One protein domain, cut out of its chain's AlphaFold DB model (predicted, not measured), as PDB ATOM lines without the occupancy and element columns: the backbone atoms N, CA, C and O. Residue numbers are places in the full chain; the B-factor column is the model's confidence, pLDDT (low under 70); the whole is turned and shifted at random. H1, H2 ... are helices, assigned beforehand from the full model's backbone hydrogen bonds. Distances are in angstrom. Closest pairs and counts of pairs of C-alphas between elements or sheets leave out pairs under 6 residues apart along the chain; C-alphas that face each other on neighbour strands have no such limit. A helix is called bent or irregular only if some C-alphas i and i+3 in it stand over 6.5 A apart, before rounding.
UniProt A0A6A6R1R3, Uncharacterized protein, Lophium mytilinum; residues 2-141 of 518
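This is residues 2 to 141 of the 518 residues of an uncharacterized protein of Lophium mytilinum (UniProt A0A6A6R1R3). Four helices lie side by side in a row, H1, H4, H6 and H8, and run the same way; H2, H5 and H7 form a second, less even layer over them, and H3 crosses one end of H4 and H5. H4 to H7 make a bundle in the middle of the long axis, up and down, each helix running against the one before it, with H1 and H8 at the two ends of the row. The printed part has 140 residues with eight named helices, H1 to H8 in chain order, and no named strand: all helix. It is compact, with a radius of gyration of the C-alphas of 15.3 A and spans of 47 by 36 by 24 A.

H1, residues 2 to 13, begins at C-alpha 2 (160.475, 140.779, 172.273) and is 15.9 A long. H2 is residues 21 to 28 and H3 residues 32 to 40. H4, residues 42 to 57, begins at C-alpha 42 (165.143, 132.598, 161.486) and is 22.3 A long. H5 is residues 63 to 75. H6, residues 84 to 95, is only just irregular: C-alphas 88 and 91 are 6.6 A apart. H7, residues 102 to 119, is 25.8 A long and neither bent nor irregular, but only just: C-alphas 111 and 114 are 6.4 A apart. H8, residues 123 to 137, is 21.3 A long and ends at C-alpha 137 (146.018, 135.559, 148.685).

H1 touches H2 with residues 8 to 12 alone, closest at the C-alphas of Leu 8 and Phe 22, 6.5 A, and the two form a hairpin. H1 touches H4, the hub, the same way at a shallow tilt of 8 degrees, closest at the C-alphas of Met 9 and Ala 55, 6.7 A. H3 and H4 touch only at the corner by their link, closest at the C-alphas of Ile 38 and Leu 45, 5.3 A. H4 and H5 form a hairpin, closest at the C-alphas of Leu 52 and Thr 66, 6.4 A. H6 and H7 form another, closest at the C-alphas of Pro 91 and Ala 105, 5.2 A. H6 touches H8 the same way at 13 degrees, a shallow tilt, closest at the C-alphas of Gly 92 and Ile 133, 4.3 A. Every O i to N i+4 pair is within hydrogen-bond range in H1, H2, H3, H4, H5 and H8, against 4 of 8 in H6 and 12 of 14 in H7.

The farthest C-alphas, of Ser 15 and Ser 120, are 48.0 A apart. The printed part has no cut and no long link. Its mean pLDDT is 89.0, and residue 30 alone is under 70.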
ATOM      1  N   GLN A   2     161.891 140.537 171.966       80.75
ATOM      2  CA  GLN A   2     160.475 140.779 172.273       80.75
ATOM      3  C   GLN A   2     160.211 141.718 173.451       80.75
ATOM      4  O   GLN A   2     159.534 142.720 173.258       80.75
ATOM      5  N   ASP A   3     160.779 141.453 174.632       88.62
ATOM      6  CA  ASP A   3     160.501 142.273 175.820       88.62
ATOM      7  C   ASP A   3     160.956 143.726 175.657       88.62
ATOM      8  O   ASP A   3     160.242 144.648 176.044       88.62
ATOM      9  N   LEU A   4     162.125 143.944 175.045       89.50
ATOM     10  CA  LEU A   4     162.665 145.283 174.821       89.50
ATOM     11  C   LEU A   4     161.843 146.029 173.771       89.50
ATOM     12  O   LEU A   4     161.366 147.127 174.037       89.50
ATOM     13  N   PHE A   5     161.654 145.432 172.592       88.00
ATOM     14  CA  PHE A   5     160.904 146.072 171.508       88.00
ATOM     15  C   PHE A   5     159.435 146.273 171.890       88.00
ATOM     16  O   PHE A   5     158.892 147.344 171.643       88.00
ATOM     17  N   GLY A   6     158.819 145.294 172.555       88.31
ATOM     18  CA  GLY A   6     157.477 145.399 173.125       88.31
ATOM     19  C   GLY A   6     157.368 146.547 174.124       88.31
ATOM     20  O   GLY A   6     156.510 147.405 173.959       88.31
ATOM     21  N   SER A   7     158.294 146.631 175.084       93.06
ATOM     22  CA  SER A   7     158.305 147.718 176.074       93.06
ATOM     23  C   SER A   7     158.518 149.092 175.440       93.06
ATOM     24  O   SER A   7     157.908 150.061 175.885       93.06
ATOM     25  N   LEU A   8     159.367 149.195 174.412       91.12
ATOM     26  CA  LEU A   8     159.592 150.449 173.687       91.12
ATOM     27  C   LEU A   8     158.345 150.879 172.904       91.12
ATOM     28  O   LEU A   8     157.955 152.040 173.005       91.12
ATOM     29  N   MET A   9     157.697 149.953 172.187       90.94
ATOM     30  CA  MET A   9     156.433 150.232 171.491       90.94
ATOM     31  C   MET A   9     155.344 150.655 172.478       90.94
ATOM     32  O   MET A   9     154.720 151.694 172.291       90.94
ATOM     33  N   ASP A  10     155.150 149.897 173.561       91.50
ATOM     34  CA  ASP A  10     154.123 150.188 174.563       91.50
ATOM     35  C   ASP A  10     154.387 151.534 175.259       91.50
ATOM     36  O   ASP A  10     153.454 152.295 175.528       91.50
ATOM     37  N   ALA A  11     155.655 151.864 175.531       93.44
ATOM     38  CA  ALA A  11     156.032 153.142 176.119       93.44
ATOM     39  C   ALA A  11     155.767 154.321 175.170       93.44
ATOM     40  O   ALA A  11     155.246 155.338 175.629       93.44
ATOM     41  N   GLU A  12     156.063 154.196 173.875       92.12
ATOM     42  CA  GLU A  12     155.756 155.242 172.890       92.12
ATOM     43  C   GLU A  12     154.247 155.386 172.656       92.12
ATOM     44  O   GLU A  12     153.727 156.497 172.737       92.12
ATOM     45  N   CYS A  13     153.510 154.278 172.518       91.25
ATOM     46  CA  CYS A  13     152.044 154.283 172.431       91.25
ATOM     47  C   CYS A  13     151.378 154.939 173.654       91.25
ATOM     48  O   CYS A  13     150.315 155.546 173.535       91.25
ATOM     49  N   CYS A  14     151.998 154.839 174.834       94.62
ATOM     50  CA  CYS A  14     151.537 155.494 176.062       94.62
ATOM     51  C   CYS A  14     152.083 156.925 176.247       94.62
ATOM     52  O   CYS A  14     151.983 157.460 177.356       94.62
ATOM     53  N   SER A  15     152.711 157.519 175.225       94.31
ATOM     54  CA  SER A  15     153.357 158.843 175.272       94.31
ATOM     55  C   SER A  15     154.409 158.990 176.385       94.31
ATOM     56  O   SER A  15     154.649 160.084 176.897       94.31
ATOM     57  N   ARG A  16     155.037 157.880 176.800       95.50
ATOM     58  CA  ARG A  16     156.143 157.859 177.778       95.50
ATOM     59  C   ARG A  16     157.508 158.042 177.118       95.50
ATOM     60  O   ARG A  16     158.494 158.258 177.819       95.50
ATOM     61  N   LEU A  17     157.565 157.940 175.794       94.44
ATOM     62  CA  LEU A  17     158.730 158.231 174.964       94.44
ATOM     63  C   LEU A  17     158.379 159.330 173.949       94.44
ATOM     64  O   LEU A  17     157.197 159.514 173.659       94.44
ATOM     65  N   PRO A  18     159.376 160.069 173.425       93.38
ATOM     66  CA  PRO A  18     159.153 161.029 172.347       93.38
ATOM     67  C   PRO A  18     158.576 160.368 171.092       93.38
ATOM     68  O   PRO A  18     158.918 159.228 170.785       93.38
ATOM     69  N   ASP A  19     157.793 161.120 170.320       87.12
ATOM     70  CA  ASP A  19     157.285 160.655 169.029       87.12
ATOM     71  C   ASP A  19     158.438 160.243 168.094       87.12
ATOM     72  O   ASP A  19     159.467 160.929 167.987       87.12
ATOM     73  N   GLN A  20     158.242 159.129 167.387       89.56
ATOM     74  CA  GLN A  20     159.208 158.495 166.485       89.56
ATOM     75  C   GLN A  20     160.465 157.960 167.185       89.56
ATOM     76  O   GLN A  20     161.483 157.716 166.523       89.56
ATOM     77  N   TYR A  21     160.444 157.783 168.509       91.38
ATOM     78  CA  TYR A  21     161.588 157.227 169.229       91.38
ATOM     79  C   TYR A  21     161.895 155.807 168.750       91.38
ATOM     80  O   TYR A  21     163.045 155.505 168.433       91.38
ATOM     81  N   PHE A  22     160.881 154.956 168.624       90.62
ATOM     82  CA  PHE A  22     160.989 153.584 168.148       90.62
ATOM     83  C   PHE A  22     161.507 153.532 166.711       90.62
ATOM     84  O   PHE A  22     162.420 152.763 166.422       90.62
ATOM     85  N   ALA A  23     160.998 154.395 165.826       87.88
ATOM     86  CA  ALA A  23     161.482 154.499 164.451       87.88
ATOM     87  C   ALA A  23     162.982 154.835 164.398       87.88
ATOM     88  O   ALA A  23     163.745 154.177 163.689       87.88
ATOM     89  N   LYS A  24     163.423 155.819 165.193       89.25
ATOM     90  CA  LYS A  24     164.844 156.196 165.306       89.25
ATOM     91  C   LYS A  24     165.679 155.084 165.929       89.25
ATOM     92  O   LYS A  24     166.780 154.819 165.454       89.25
ATOM     93  N   PHE A  25     165.154 154.423 166.958       90.19
ATOM     94  CA  PHE A  25     165.807 153.301 167.620       90.19
ATOM     95  C   PHE A  25     166.046 152.158 166.633       90.19
ATOM     96  O   PHE A  25     167.189 151.748 166.465       90.19
ATOM     97  N   ILE A  26     165.011 151.718 165.914       86.56
ATOM     98  CA  ILE A  26     165.103 150.698 164.859       86.56
ATOM     99  C   ILE A  26     166.091 151.126 163.769       86.56
ATOM    100  O   ILE A  26     166.955 150.340 163.390       86.56
ATOM    101  N   GLY A  27     166.012 152.381 163.313       83.38
ATOM    102  CA  GLY A  27     166.944 152.926 162.326       83.38
ATOM    103  C   GLY A  27     168.401 152.896 162.799       83.38
ATOM    104  O   GLY A  27     169.297 152.673 161.993       83.38
ATOM    105  N   SER A  28     168.647 153.053 164.104       83.94
ATOM    106  CA  SER A  28     169.979 152.934 164.720       83.94
ATOM    107  C   SER A  28     170.390 151.497 165.069       83.94
ATOM    108  O   SER A  28     171.578 151.217 165.203       83.94
ATOM    109  N   PHE A  29     169.425 150.577 165.161       72.25
ATOM    110  CA  PHE A  29     169.620 149.140 165.398       72.25
ATOM    111  C   PHE A  29     170.205 148.413 164.171       72.25
ATOM    112  O   PHE A  29     170.362 147.196 164.151       72.25
ATOM    113  N   SER A  30     170.530 149.177 163.132       62.78
ATOM    114  CA  SER A  30     171.022 148.740 161.835       62.78
ATOM    115  C   SER A  30     172.553 148.621 161.782       62.78
ATOM    116  O   SER A  30     173.136 148.663 160.698       62.78
ATOM    117  N   SER A  31     173.259 148.452 162.909       80.75
ATOM    118  CA  SER A  31     174.679 148.081 162.798       80.75
ATOM    119  C   SER A  31     174.793 146.760 162.025       80.75
ATOM    120  O   SER A  31     173.998 145.846 162.243       80.75
ATOM    121  N   GLU A  32     175.734 146.678 161.082       82.06
ATOM    122  CA  GLU A  32     175.895 145.529 160.175       82.06
ATOM    123  C   GLU A  32     175.941 144.205 160.955       82.06
ATOM    124  O   GLU A  32     175.167 143.297 160.677       82.06
ATOM    125  N   SER A  33     176.692 144.166 162.058       85.25
ATOM    126  CA  SER A  33     176.800 142.990 162.929       85.25
ATOM    127  C   SER A  33     175.487 142.583 163.615       85.25
ATOM    128  O   SER A  33     175.252 141.400 163.852       85.25
ATOM    129  N   GLN A  34     174.617 143.537 163.968       84.69
ATOM    130  CA  GLN A  34     173.300 143.218 164.540       84.69
ATOM    131  C   GLN A  34     172.339 142.707 163.466       84.69
ATOM    132  O   GLN A  34     171.566 141.787 163.738       84.69
ATOM    133  N   ARG A  35     172.406 143.273 162.254       84.94
ATOM    134  CA  ARG A  35     171.613 142.809 161.106       84.94
ATOM    135  C   ARG A  35     172.005 141.397 160.708       84.94
ATOM    136  O   ARG A  35     171.119 140.567 160.538       84.94
ATOM    137  N   GLU A  36     173.299 141.108 160.639       85.69
ATOM    138  CA  GLU A  36     173.815 139.760 160.391       85.69
ATOM    139  C   GLU A  36     173.313 138.770 161.444       85.69
ATOM    140  O   GLU A  36     172.788 137.714 161.099       85.69
ATOM    141  N   LEU A  37     173.386 139.128 162.732       87.94
ATOM    142  CA  LEU A  37     172.919 138.252 163.807       87.94
ATOM    143  C   LEU A  37     171.421 137.931 163.691       87.94
ATOM    144  O   LEU A  37     171.030 136.781 163.874       87.94
ATOM    145  N   ILE A  38     170.587 138.932 163.389       88.75
ATOM    146  CA  ILE A  38     169.143 138.732 163.197       88.75
ATOM    147  C   ILE A  38     168.883 137.899 161.941       88.75
ATOM    148  O   ILE A  38     168.065 136.988 161.979       88.75
ATOM    149  N   SER A  39     169.579 138.192 160.843       88.50
ATOM    150  CA  SER A  39     169.325 137.572 159.536       88.50
ATOM    151  C   SER A  39     169.786 136.112 159.469       88.50
ATOM    152  O   SER A  39     169.253 135.344 158.673       88.50
ATOM    153  N   CYS A  40     170.725 135.705 160.329       88.75
ATOM    154  CA  CYS A  40     171.199 134.321 160.445       88.75
ATOM    155  C   CYS A  40     170.333 133.432 161.363       88.75
ATOM    156  O   CYS A  40     170.463 132.204 161.324       88.75
ATOM    157  N   ASP A  41     169.454 134.009 162.188       91.81
ATOM    158  CA  ASP A  41     168.539 133.267 163.060       91.81
ATOM    159  C   ASP A  41     167.089 133.523 162.646       91.81
ATOM    160  O   ASP A  41     166.489 134.563 162.920       91.81
ATOM    161  N   GLY A  42     166.493 132.528 162.003       89.88
ATOM    162  CA  GLY A  42     165.143 132.598 161.486       89.88
ATOM    163  C   GLY A  42     164.054 132.789 162.544       89.88
ATOM    164  O   GLY A  42     162.990 133.330 162.219       89.88
ATOM    165  N   TYR A  43     164.302 132.429 163.811       91.94
ATOM    166  CA  TYR A  43     163.401 132.784 164.912       91.94
ATOM    167  C   TYR A  43     163.462 134.285 165.184       91.94
ATOM    168  O   TYR A  43     162.414 134.937 165.220       91.94
ATOM    169  N   LEU A  44     164.674 134.833 165.318       91.06
ATOM    170  CA  LEU A  44     164.877 136.263 165.555       91.06
ATOM    171  C   LEU A  44     164.348 137.098 164.393       91.06
ATOM    172  O   LEU A  44     163.643 138.074 164.633       91.06
ATOM    173  N   LEU A  45     164.611 136.698 163.148       90.69
ATOM    174  CA  LEU A  45     164.111 137.402 161.970       90.69
ATOM    175  C   LEU A  45     162.579 137.360 161.878       90.69
ATOM    176  O   LEU A  45     161.943 138.390 161.649       90.69
ATOM    177  N   SER A  46     161.957 136.198 162.110       91.50
ATOM    178  CA  SER A  46     160.491 136.065 162.103       91.50
ATOM    179  C   SER A  46     159.827 136.902 163.202       91.50
ATOM    180  O   SER A  46     158.790 137.545 162.976       91.50
ATOM    181  N   GLU A  47     160.435 136.936 164.389       91.81
ATOM    182  CA  GLU A  47     160.006 137.767 165.513       91.81
ATOM    183  C   GLU A  47     160.177 139.256 165.205       91.81
ATOM    184  O   GLU A  47     159.230 140.026 165.371       91.81
ATOM    185  N   PHE A  48     161.342 139.648 164.692       91.62
ATOM    186  CA  PHE A  48     161.663 141.022 164.326       91.62
ATOM    187  C   PHE A  48     160.706 141.554 163.258       91.62
ATOM    188  O   PHE A  48     160.102 142.609 163.448       91.62
ATOM    189  N   ILE A  49     160.460 140.790 162.190       91.44
ATOM    190  CA  ILE A  49     159.475 141.167 161.170       91.44
ATOM    191  C   ILE A  49     158.083 141.274 161.797       91.44
ATOM    192  O   ILE A  49     157.384 142.254 161.565       91.44
ATOM    193  N   THR A  50     157.677 140.331 162.652       91.19
ATOM    194  CA  THR A  50     156.375 140.411 163.341       91.19
ATOM    195  C   THR A  50     156.252 141.687 164.190       91.19
ATOM    196  O   THR A  50     155.185 142.308 164.201       91.19
ATOM    197  N   LEU A  51     157.330 142.107 164.856       91.62
ATOM    198  CA  LEU A  51     157.391 143.359 165.614       91.62
ATOM    199  C   LEU A  51     157.301 144.584 164.701       91.62
ATOM    200  O   LEU A  51     156.516 145.479 164.997       91.62
ATOM    201  N   LEU A  52     158.014 144.609 163.571       91.88
ATOM    202  CA  LEU A  52     157.897 145.683 162.577       91.88
ATOM    203  C   LEU A  52     156.463 145.800 162.039       91.88
ATOM    204  O   LEU A  52     155.900 146.893 161.972       91.88
ATOM    205  N   LEU A  53     155.824 144.667 161.728       90.75
ATOM    206  CA  LEU A  53     154.429 144.639 161.284       90.75
ATOM    207  C   LEU A  53     153.471 145.217 162.330       90.75
ATOM    208  O   LEU A  53     152.508 145.899 161.965       90.75
ATOM    209  N   ARG A  54     153.722 144.939 163.615       92.88
ATOM    210  CA  ARG A  54     152.943 145.479 164.736       92.88
ATOM    211  C   ARG A  54     153.197 146.974 164.926       92.88
ATOM    212  O   ARG A  54     152.237 147.733 164.930       92.88
ATOM    213  N   ALA A  55     154.457 147.401 164.973       91.69
ATOM    214  CA  ALA A  55     154.835 148.806 165.109       91.69
ATOM    215  C   ALA A  55     154.214 149.676 164.009       91.69
ATOM    216  O   ALA A  55     153.719 150.769 164.280       91.69
ATOM    217  N   LYS A  56     154.174 149.172 162.769       92.94
ATOM    218  CA  LYS A  56     153.472 149.854 161.680       92.94
ATOM    219  C   LYS A  56     151.975 149.943 161.953       92.94
ATOM    220  O   LYS A  56     151.384 150.998 161.736       92.94
ATOM    221  N   ALA A  57     151.340 148.843 162.365       90.50
ATOM    222  CA  ALA A  57     149.905 148.827 162.660       90.50
ATOM    223  C   ALA A  57     149.525 149.842 163.754       90.50
ATOM    224  O   ALA A  57     148.464 150.454 163.652       90.50
ATOM    225  N   ASP A  58     150.427 150.068 164.710       92.06
ATOM    226  CA  ASP A  58     150.290 151.045 165.793       92.06
ATOM    227  C   ASP A  58     150.698 152.479 165.374       92.06
ATOM    228  O   ASP A  58     150.611 153.412 166.166       92.06
ATOM    229  N   GLY A  59     151.122 152.686 164.120       92.19
ATOM    230  CA  GLY A  59     151.496 153.998 163.578       92.19
ATOM    231  C   GLY A  59     152.873 154.512 164.012       92.19
ATOM    232  O   GLY A  59     153.189 155.671 163.757       92.19
ATOM    233  N   LEU A  60     153.701 153.664 164.632       92.06
ATOM    234  CA  LEU A  60     155.024 154.032 165.156       92.06
ATOM    235  C   LEU A  60     156.093 154.141 164.060       92.06
ATOM    236  O   LEU A  60     157.079 154.861 164.207       92.06
ATOM    237  N   ILE A  61     155.910 153.413 162.955       92.69
ATOM    238  CA  ILE A  61     156.786 153.444 161.778       92.69
ATOM    239  C   ILE A  61     155.952 153.557 160.502       92.69
ATOM    240  O   ILE A  61     154.846 153.016 160.409       92.69
ATOM    241  N   ASN A  62     156.480 154.261 159.502       91.38
ATOM    242  CA  ASN A  62     155.816 154.374 158.208       91.38
ATOM    243  C   ASN A  62     156.012 153.085 157.372       91.38
ATOM    244  O   ASN A  62     156.887 152.255 157.645       91.38
ATOM    245  N   ALA A  63     155.166 152.902 156.355       89.50
ATOM    246  CA  ALA A  63     155.184 151.708 155.509       89.50
ATOM    247  C   ALA A  63     156.484 151.568 154.695       89.50
ATOM    248  O   ALA A  63     156.999 150.461 154.573       89.50
ATOM    249  N   GLU A  64     157.037 152.682 154.205       90.12
ATOM    250  CA  GLU A  64     158.260 152.715 153.395       90.12
ATOM    251  C   GLU A  64     159.480 152.234 154.188       90.12
ATOM    252  O   GLU A  64     160.154 151.296 153.773       90.12
ATOM    253  N   SER A  65     159.712 152.796 155.375       89.06
ATOM    254  CA  SER A  65     160.780 152.380 156.286       89.06
ATOM    255  C   SER A  65     160.610 150.925 156.712       89.06
ATOM    256  O   SER A  65     161.594 150.200 156.807       89.06
ATOM    257  N   THR A  66     159.372 150.465 156.921       88.56
ATOM    258  CA  THR A  66     159.119 149.052 157.236       88.56
ATOM    259  C   THR A  66     159.524 148.140 156.077       88.56
ATOM    260  O   THR A  66     160.188 147.130 156.304       88.56
ATOM    261  N   GLY A  67     159.145 148.502 154.847       87.81
ATOM    262  CA  GLY A  67     159.519 147.774 153.636       87.81
ATOM    263  C   GLY A  67     161.032 147.745 153.427       87.81
ATOM    264  O   GLY A  67     161.587 146.667 153.247       87.81
ATOM    265  N   GLN A  68     161.703 148.898 153.544       88.75
ATOM    266  CA  GLN A  68     163.163 149.017 153.433       88.75
ATOM    267  C   GLN A  68     163.886 148.153 154.469       88.75
ATOM    268  O   GLN A  68     164.771 147.390 154.108       88.75
ATOM    269  N   LEU A  69     163.472 148.200 155.738       88.44
ATOM    270  CA  LEU A  69     164.077 147.379 156.788       88.44
ATOM    271  C   LEU A  69     163.870 145.883 156.538       88.44
ATOM    272  O   LEU A  69     164.797 145.104 156.729       88.44
ATOM    273  N   CYS A  70     162.676 145.469 156.101       89.25
ATOM    274  CA  CYS A  70     162.442 144.071 155.741       89.25
ATOM    275  C   CYS A  70     163.341 143.654 154.570       89.25
ATOM    276  O   CYS A  70     163.985 142.612 154.650       89.25
ATOM    277  N   GLN A  71     163.427 144.485 153.528       89.94
ATOM    278  CA  GLN A  71     164.270 144.246 152.360       89.94
ATOM    279  C   GLN A  71     165.748 144.121 152.737       89.94
ATOM    280  O   GLN A  71     166.416 143.194 152.290       89.94
ATOM    281  N   GLU A  72     166.255 145.025 153.577       88.75
ATOM    282  CA  GLU A  72     167.634 144.980 154.061       88.75
ATOM    283  C   GLU A  72     167.907 143.674 154.813       88.75
ATOM    284  O   GLU A  72     168.870 142.982 154.489       88.75
ATOM    285  N   MET A  73     167.043 143.287 155.757       88.38
ATOM    286  CA  MET A  73     167.213 142.029 156.501       88.38
ATOM    287  C   MET A  73     167.207 140.817 155.568       88.38
ATOM    288  O   MET A  73     168.045 139.935 155.711       88.38
ATOM    289  N   ILE A  74     166.310 140.797 154.579       88.12
ATOM    290  CA  ILE A  74     166.249 139.719 153.584       88.12
ATOM    291  C   ILE A  74     167.514 139.700 152.719       88.12
ATOM    292  O   ILE A  74     168.048 138.633 152.445       88.12
ATOM    293  N   SER A  75     168.050 140.861 152.336       89.06
ATOM    294  CA  SER A  75     169.281 140.943 151.536       89.06
ATOM    295  C   SER A  75     170.544 140.496 152.286       89.06
ATOM    296  O   SER A  75     171.520 140.105 151.651       89.06
ATOM    297  N   HIS A  76     170.517 140.523 153.623       88.19
ATOM    298  CA  HIS A  76     171.595 140.039 154.492       88.19
ATOM    299  C   HIS A  76     171.423 138.573 154.916       88.19
ATOM    300  O   HIS A  76     172.239 138.051 155.678       88.19
ATOM    301  N   MET A  77     170.375 137.897 154.443       89.69
ATOM    302  CA  MET A  77     170.198 136.471 154.680       89.69
ATOM    303  C   MET A  77     171.321 135.673 154.010       89.69
ATOM    304  O   MET A  77     171.599 135.829 152.823       89.69
ATOM    305  N   ASN A  78     171.962 134.801 154.787       85.81
ATOM    306  CA  ASN A  78     173.022 133.909 154.322       85.81
ATOM    307  C   ASN A  78     172.494 132.470 154.182       85.81
ATOM    308  O   ASN A  78     171.502 132.102 154.808       85.81
ATOM    309  N   GLU A  79     173.180 131.621 153.418       82.69
ATOM    310  CA  GLU A  79     172.813 130.207 153.215       82.69
ATOM    311  C   GLU A  79     172.760 129.406 154.541       82.69
ATOM    312  O   GLU A  79     172.056 128.404 154.665       82.69
ATOM    313  N   GLU A  80     173.444 129.875 155.589       86.19
ATOM    314  CA  GLU A  80     173.544 129.212 156.898       86.19
ATOM    315  C   GLU A  80     172.432 129.577 157.904       86.19
ATOM    316  O   GLU A  80     172.625 129.458 159.114       86.19
ATOM    317  N   ILE A  81     171.244 129.993 157.454       87.06
ATOM    318  CA  ILE A  81     170.151 130.349 158.378       87.06
ATOM    319  C   ILE A  81     169.812 129.204 159.328       87.06
ATOM    320  O   ILE A  81     169.492 128.088 158.913       87.06
ATOM    321  N   THR A  82     169.810 129.488 160.620       90.06
ATOM    322  CA  THR A  82     169.282 128.581 161.639       90.06
ATOM    323  C   THR A  82     167.781 128.814 161.807       90.06
ATOM    324  O   THR A  82     167.290 129.910 161.577       90.06
ATOM    325  N   GLY A  83     167.009 127.781 162.159       88.94
ATOM    326  CA  GLY A  83     165.569 127.949 162.391       88.94
ATOM    327  C   GLY A  83     164.775 128.361 161.146       88.94
ATOM    328  O   GLY A  83     164.136 129.407 161.134       88.94
ATOM    329  N   LEU A  84     164.773 127.527 160.102       90.44
ATOM    330  CA  LEU A  84     164.018 127.802 158.873       90.44
ATOM    331  C   LEU A  84     162.489 127.748 159.085       90.44
ATOM    332  O   LEU A  84     161.749 128.483 158.440       90.44
ATOM    333  N   GLU A  85     161.982 126.926 160.013       90.56
ATOM    334  CA  GLU A  85     160.530 126.713 160.187       90.56
ATOM    335  C   GLU A  85     159.734 127.991 160.540       90.56
ATOM    336  O   GLU A  85     158.716 128.263 159.896       90.56
ATOM    337  N   PRO A  86     160.160 128.825 161.512       90.00
ATOM    338  CA  PRO A  86     159.520 130.112 161.795       90.00
ATOM    339  C   PRO A  86     159.560 131.088 160.620       90.00
ATOM    340  O   PRO A  86     158.666 131.933 160.507       90.00
ATOM    341  N   MET A  87     160.583 130.988 159.765       91.12
ATOM    342  CA  MET A  87     160.741 131.858 158.603       91.12
ATOM    343  C   MET A  87     159.737 131.560 157.509       91.12
ATOM    344  O   MET A  87     159.242 132.488 156.880       91.12
ATOM    345  N   LEU A  88     159.357 130.297 157.327       91.25
ATOM    346  CA  LEU A  88     158.346 129.926 156.337       91.25
ATOM    347  C   LEU A  88     157.003 130.632 156.592       91.25
ATOM    348  O   LEU A  88     156.246 130.907 155.672       91.25
ATOM    349  N   LYS A  89     156.707 131.026 157.832       91.06
ATOM    350  CA  LYS A  89     155.466 131.755 158.161       91.06
ATOM    351  C   LYS A  89     155.547 133.250 157.840       91.06
ATOM    352  O   LYS A  89     154.527 133.939 157.873       91.06
ATOM    353  N   VAL A  90     156.739 133.775 157.563       90.44
ATOM    354  CA  VAL A  90     156.974 135.207 157.351       90.44
ATOM    355  C   VAL A  90     156.422 135.688 156.007       90.44
ATOM    356  O   VAL A  90     155.646 136.645 156.039       90.44
ATOM    357  N   PRO A  91     156.697 135.047 154.852       90.88
ATOM    358  CA  PRO A  91     156.157 135.504 153.574       90.88
ATOM    359  C   PRO A  91     154.635 135.636 153.563       90.88
ATOM    360  O   PRO A  91     154.113 136.657 153.131       90.88
ATOM    361  N   GLY A  92     153.906 134.659 154.113       89.12
ATOM    362  CA  GLY A  92     152.446 134.743 154.186       89.12
ATOM    363  C   GLY A  92     151.959 135.898 155.070       89.12
ATOM    364  O   GLY A  92     150.978 136.560 154.740       89.12
ATOM    365  N   LYS A  93     152.669 136.209 156.166       88.88
ATOM    366  CA  LYS A  93     152.381 137.403 156.980       88.88
ATOM    367  C   LYS A  93     152.648 138.697 156.215       88.88
ATOM    368  O   LYS A  93     151.854 139.621 156.368       88.88
ATOM    369  N   LEU A  94     153.733 138.767 155.440       89.12
ATOM    370  CA  LEU A  94     154.085 139.932 154.620       89.12
ATOM    371  C   LEU A  94     153.048 140.149 153.510       89.12
ATOM    372  O   LEU A  94     152.467 141.227 153.430       89.12
ATOM    373  N   LEU A  95     152.726 139.104 152.742       88.50
ATOM    374  CA  LEU A  95     151.740 139.142 151.652       88.50
ATOM    375  C   LEU A  95     150.326 139.493 152.130       88.50
ATOM    376  O   LEU A  95     149.554 140.117 151.407       88.50
ATOM    377  N   ALA A  96     149.967 139.142 153.367       88.25
ATOM    378  CA  ALA A  96     148.672 139.509 153.937       88.25
ATOM    379  C   ALA A  96     148.543 141.020 154.236       88.25
ATOM    380  O   ALA A  96     147.489 141.462 154.710       88.25
ATOM    381  N   ARG A  97     149.597 141.821 154.023       88.25
ATOM    382  CA  ARG A  97     149.620 143.265 154.274       88.25
ATOM    383  C   ARG A  97     149.700 144.034 152.958       88.25
ATOM    384  O   ARG A  97     150.715 144.026 152.287       88.25
ATOM    385  N   THR A  98     148.661 144.809 152.659       85.12
ATOM    386  CA  THR A  98     148.549 145.623 151.431       85.12
ATOM    387  C   THR A  98     149.534 146.791 151.327       85.12
ATOM    388  O   THR A  98     149.567 147.478 150.317       85.12
ATOM    389  N   TRP A  99     150.286 147.079 152.388       84.56
ATOM    390  CA  TRP A  99     151.145 148.259 152.502       84.56
ATOM    391  C   TRP A  99     152.639 147.934 152.430       84.56
ATOM    392  O   TRP A  99     153.452 148.848 152.528       84.56
ATOM    393  N   ILE A 100     152.998 146.657 152.312       85.06
ATOM    394  CA  ILE A 100     154.376 146.223 152.073       85.06
ATOM    395  C   ILE A 100     154.509 145.991 150.580       85.06
ATOM    396  O   ILE A 100     153.592 145.439 149.972       85.06
ATOM    397  N   ASP A 101     155.631 146.410 149.999       87.12
ATOM    398  CA  ASP A 101     155.915 146.074 148.612       87.12
ATOM    399  C   ASP A 101     155.994 144.550 148.473       87.12
ATOM    400  O   ASP A 101     156.711 143.856 149.197       87.12
ATOM    401  N   ASN A 102     155.222 144.031 147.530       87.38
ATOM    402  CA  ASN A 102     155.178 142.620 147.215       87.38
ATOM    403  C   ASN A 102     156.551 142.066 146.807       87.38
ATOM    404  O   ASN A 102     156.792 140.870 146.996       87.38
ATOM    405  N   SER A 103     157.450 142.920 146.298       88.38
ATOM    406  CA  SER A 103     158.837 142.553 145.990       88.38
ATOM    407  C   SER A 103     159.569 141.990 147.209       88.38
ATOM    408  O   SER A 103     160.265 140.993 147.087       88.38
ATOM    409  N   VAL A 104     159.330 142.544 148.402       88.50
ATOM    410  CA  VAL A 104     159.980 142.110 149.648       88.50
ATOM    411  C   VAL A 104     159.603 140.666 149.976       88.50
ATOM    412  O   VAL A 104     160.444 139.842 150.330       88.50
ATOM    413  N   ALA A 105     158.317 140.331 149.847       89.25
ATOM    414  CA  ALA A 105     157.856 138.969 150.082       89.25
ATOM    415  C   ALA A 105     158.381 138.003 149.011       89.25
ATOM    416  O   ALA A 105     158.772 136.886 149.348       89.25
ATOM    417  N   LEU A 106     158.401 138.432 147.745       88.94
ATOM    418  CA  LEU A 106     158.944 137.654 146.632       88.94
ATOM    419  C   LEU A 106     160.430 137.355 146.807       88.94
ATOM    420  O   LEU A 106     160.820 136.205 146.642       88.94
ATOM    421  N   ASP A 107     161.238 138.341 147.185       89.81
ATOM    422  CA  ASP A 107     162.674 138.162 147.407       89.81
ATOM    423  C   ASP A 107     162.926 137.150 148.527       89.81
ATOM    424  O   ASP A 107     163.750 136.244 148.383       89.81
ATOM    425  N   LEU A 108     162.135 137.217 149.602       90.06
ATOM    426  CA  LEU A 108     162.187 136.218 150.665       90.06
ATOM    427  C   LEU A 108     161.767 134.826 150.170       90.06
ATOM    428  O   LEU A 108     162.403 133.839 150.519       90.06
ATOM    429  N   ILE A 109     160.720 134.711 149.352       91.06
ATOM    430  CA  ILE A 109     160.297 133.425 148.767       91.06
ATOM    431  C   ILE A 109     161.393 132.853 147.859       91.06
ATOM    432  O   ILE A 109     161.716 131.670 147.966       91.06
ATOM    433  N   HIS A 110     161.970 133.683 146.989       90.69
ATOM    434  CA  HIS A 110     163.048 133.300 146.080       90.69
ATOM    435  C   HIS A 110     164.296 132.850 146.831       90.69
ATOM    436  O   HIS A 110     164.961 131.920 146.383       90.69
ATOM    437  N   PHE A 111     164.577 133.462 147.979       91.50
ATOM    438  CA  PHE A 111     165.621 133.004 148.881       91.50
ATOM    439  C   PHE A 111     165.262 131.661 149.547       91.50
ATOM    440  O   PHE A 111     166.090 130.753 149.615       91.50
ATOM    441  N   LEU A 112     164.030 131.514 150.048       91.50
ATOM    442  CA  LEU A 112     163.627 130.346 150.835       91.50
ATOM    443  C   LEU A 112     163.558 129.068 149.992       91.50
ATOM    444  O   LEU A 112     164.020 128.035 150.464       91.50
ATOM    445  N   ILE A 113     163.020 129.104 148.768       91.38
ATOM    446  CA  ILE A 113     162.799 127.891 147.952       91.38
ATOM    447  C   ILE A 113     164.085 127.053 147.759       91.38
ATOM    448  O   ILE A 113     164.054 125.868 148.102       91.38
ATOM    449  N   PRO A 114     165.225 127.615 147.304       91.06
ATOM    450  CA  PRO A 114     166.482 126.868 147.194       91.06
ATOM    451  C   PRO A 114     166.970 126.300 148.532       91.06
ATOM    452  O   PRO A 114     167.482 125.185 148.588       91.06
ATOM    453  N   GLU A 115     166.792 127.035 149.632       90.56
ATOM    454  CA  GLU A 115     167.168 126.557 150.966       90.56
ATOM    455  C   GLU A 115     166.281 125.399 151.445       90.56
ATOM    456  O   GLU A 115     166.768 124.462 152.085       90.56
ATOM    457  N   MET A 116     164.990 125.413 151.099       90.25
ATOM    458  CA  MET A 116     164.077 124.300 151.371       90.25
ATOM    459  C   MET A 116     164.495 123.039 150.604       90.25
ATOM    460  O   MET A 116     164.466 121.944 151.175       90.25
ATOM    461  N   GLU A 117     164.920 123.198 149.347       89.50
ATOM    462  CA  GLU A 117     165.433 122.115 148.501       89.50
ATOM    463  C   GLU A 117     166.715 121.509 149.085       89.50
ATOM    464  O   GLU A 117     166.775 120.303 149.341       89.50
ATOM    465  N   LYS A 118     167.711 122.352 149.399       89.81
ATOM    466  CA  LYS A 118     168.996 121.928 149.986       89.81
ATOM    467  C   LYS A 118     168.815 121.128 151.280       89.81
ATOM    468  O   LYS A 118     169.567 120.190 151.541       89.81
ATOM    469  N   ARG A 119     167.834 121.502 152.109       87.31
ATOM    470  CA  ARG A 119     167.648 120.951 153.463       87.31
ATOM    471  C   ARG A 119     166.687 119.767 153.538       87.31
ATOM    472  O   ARG A 119     166.550 119.206 154.622       87.31
ATOM    473  N   SER A 120     166.045 119.377 152.429       86.25
ATOM    474  CA  SER A 120     165.066 118.275 152.392       86.25
ATOM    475  C   SER A 120     164.016 118.392 153.509       86.25
ATOM    476  O   SER A 120     163.873 117.502 154.351       86.25
ATOM    477  N   LEU A 121     163.331 119.537 153.565       85.94
ATOM    478  CA  LEU A 121     162.392 119.839 154.649       85.94
ATOM    479  C   LEU A 121     161.263 118.811 154.803       85.94
ATOM    480  O   LEU A 121     160.839 118.161 153.849       85.94
ATOM    481  N   ASP A 122     160.724 118.722 156.025       88.94
ATOM    482  CA  ASP A 122     159.514 117.945 156.304       88.94
ATOM    483  C   ASP A 122     158.357 118.463 155.432       88.94
ATOM    484  O   ASP A 122     158.063 119.661 155.396       88.94
ATOM    485  N   LEU A 123     157.670 117.539 154.757       87.31
ATOM    486  CA  LEU A 123     156.480 117.799 153.947       87.31
ATOM    487  C   LEU A 123     155.435 118.644 154.689       87.31
ATOM    488  O   LEU A 123     154.790 119.504 154.091       87.31
ATOM    489  N   ARG A 124     155.278 118.444 156.000       89.31
ATOM    490  CA  ARG A 124     154.369 119.244 156.824       89.31
ATOM    491  C   ARG A 124     154.742 120.725 156.807       89.31
ATOM    492  O   ARG A 124     153.850 121.561 156.744       89.31
ATOM    493  N   LEU A 125     156.030 121.058 156.859       89.94
ATOM    494  CA  LEU A 125     156.495 122.447 156.821       89.94
ATOM    495  C   LEU A 125     156.287 123.068 155.441       89.94
ATOM    496  O   LEU A 125     155.866 124.218 155.354       89.94
ATOM    497  N   LEU A 126     156.528 122.297 154.375       90.25
ATOM    498  CA  LEU A 126     156.219 122.696 152.996       90.25
ATOM    499  C   LEU A 126     154.725 123.009 152.832       90.25
ATOM    500  O   LEU A 126     154.363 124.030 152.243       90.25
ATOM    501  N   LEU A 127     153.854 122.170 153.399       88.31
ATOM    502  CA  LEU A 127     152.411 122.393 153.382       88.31
ATOM    503  C   LEU A 127     152.008 123.591 154.245       88.31
ATOM    504  O   LEU A 127     151.284 124.446 153.757       88.31
ATOM    505  N   GLU A 128     152.521 123.728 155.472       90.31
ATOM    506  CA  GLU A 128     152.262 124.904 156.322       90.31
ATOM    507  C   GLU A 128     152.712 126.213 155.645       90.31
ATOM    508  O   GLU A 128     152.029 127.237 155.756       90.31
ATOM    509  N   PHE A 129     153.834 126.187 154.920       91.94
ATOM    510  CA  PHE A 129     154.295 127.321 154.128       91.94
ATOM    511  C   PHE A 129     153.295 127.668 153.025       91.94
ATOM    512  O   PHE A 129     152.824 128.806 152.946       91.94
ATOM    513  N   ASN A 130     152.920 126.668 152.227       90.44
ATOM    514  CA  ASN A 130     151.937 126.809 151.162       90.44
ATOM    515  C   ASN A 130     150.593 127.343 151.704       90.44
ATOM    516  O   ASN A 130     150.035 128.294 151.166       90.44
ATOM    517  N   ASP A 131     150.106 126.816 152.828       90.06
ATOM    518  CA  ASP A 131     148.888 127.273 153.510       90.06
ATOM    519  C   ASP A 131     148.971 128.746 153.911       90.06
ATOM    520  O   ASP A 131     148.026 129.511 153.700       90.06
ATOM    521  N   SER A 132     150.105 129.152 154.487       90.62
ATOM    522  CA  SER A 132     150.319 130.532 154.919       90.62
ATOM    523  C   SER A 132     150.292 131.501 153.739       90.62
ATOM    524  O   SER A 132     149.753 132.603 153.858       90.62
ATOM    525  N   ILE A 133     150.880 131.090 152.622       90.31
ATOM    526  CA  ILE A 133     150.934 131.831 151.367       90.31
ATOM    527  C   ILE A 133     149.522 131.945 150.757       90.31
ATOM    528  O   ILE A 133     149.042 133.044 150.483       90.31
ATOM    529  N   ILE A 134     148.788 130.834 150.665       88.12
ATOM    530  CA  ILE A 134     147.422 130.788 150.116       88.12
ATOM    531  C   ILE A 134     146.433 131.600 150.951       88.12
ATOM    532  O   ILE A 134     145.598 132.331 150.411       88.12
ATOM    533  N   SER A 135     146.546 131.516 152.277       89.94
ATOM    534  CA  SER A 135     145.734 132.310 153.201       89.94
ATOM    535  C   SER A 135     145.924 133.814 152.976       89.94
ATOM    536  O   SER A 135     144.954 134.574 153.057       89.94
ATOM    537  N   ALA A 136     147.138 134.251 152.631       88.56
ATOM    538  CA  ALA A 136     147.406 135.644 152.294       88.56
ATOM    539  C   ALA A 136     146.678 136.080 151.010       88.56
ATOM    540  O   ALA A 136     146.039 137.132 151.007       88.56
ATOM    541  N   PHE A 137     146.677 135.246 149.964       86.38
ATOM    542  CA  PHE A 137     146.018 135.559 148.685       86.38
ATOM    543  C   PHE A 137     144.506 135.635 148.773       86.38
ATOM    544  O   PHE A 137     143.900 136.473 148.116       86.38
ATOM    545  N   SER A 138     143.888 134.822 149.633       84.62
ATOM    546  CA  SER A 138     142.436 134.891 149.844       84.62
ATOM    547  C   SER A 138     141.948 136.276 150.306       84.62
ATOM    548  O   SER A 138     140.754 136.558 150.248       84.62
ATOM    549  N   LYS A 139     142.865 137.143 150.762       86.81
ATOM    550  CA  LYS A 139     142.580 138.496 151.253       86.81
ATOM    551  C   LYS A 139     142.950 139.605 150.268       86.81
ATOM    552  O   LYS A 139     142.540 140.740 150.494       86.81
ATOM    553  N   ASN A 140     143.736 139.316 149.232       85.69
ATOM    554  CA  ASN A 140     144.225 140.321 148.293       85.69
ATOM    555  C   ASN A 140     144.374 139.704 146.891       85.69
ATOM    556  O   ASN A 140     145.275 138.909 146.651       85.69
ATOM    557  N   GLU A 141     143.489 140.062 145.959       85.25
ATOM    558  CA  GLU A 141     143.511 139.514 144.593       85.25
ATOM    559  C   GLU A 141     144.697 140.023 143.757       85.25
ATOM    560  O   GLU A 141     145.157 139.320 142.858       85.25
TER     561      GLU A 141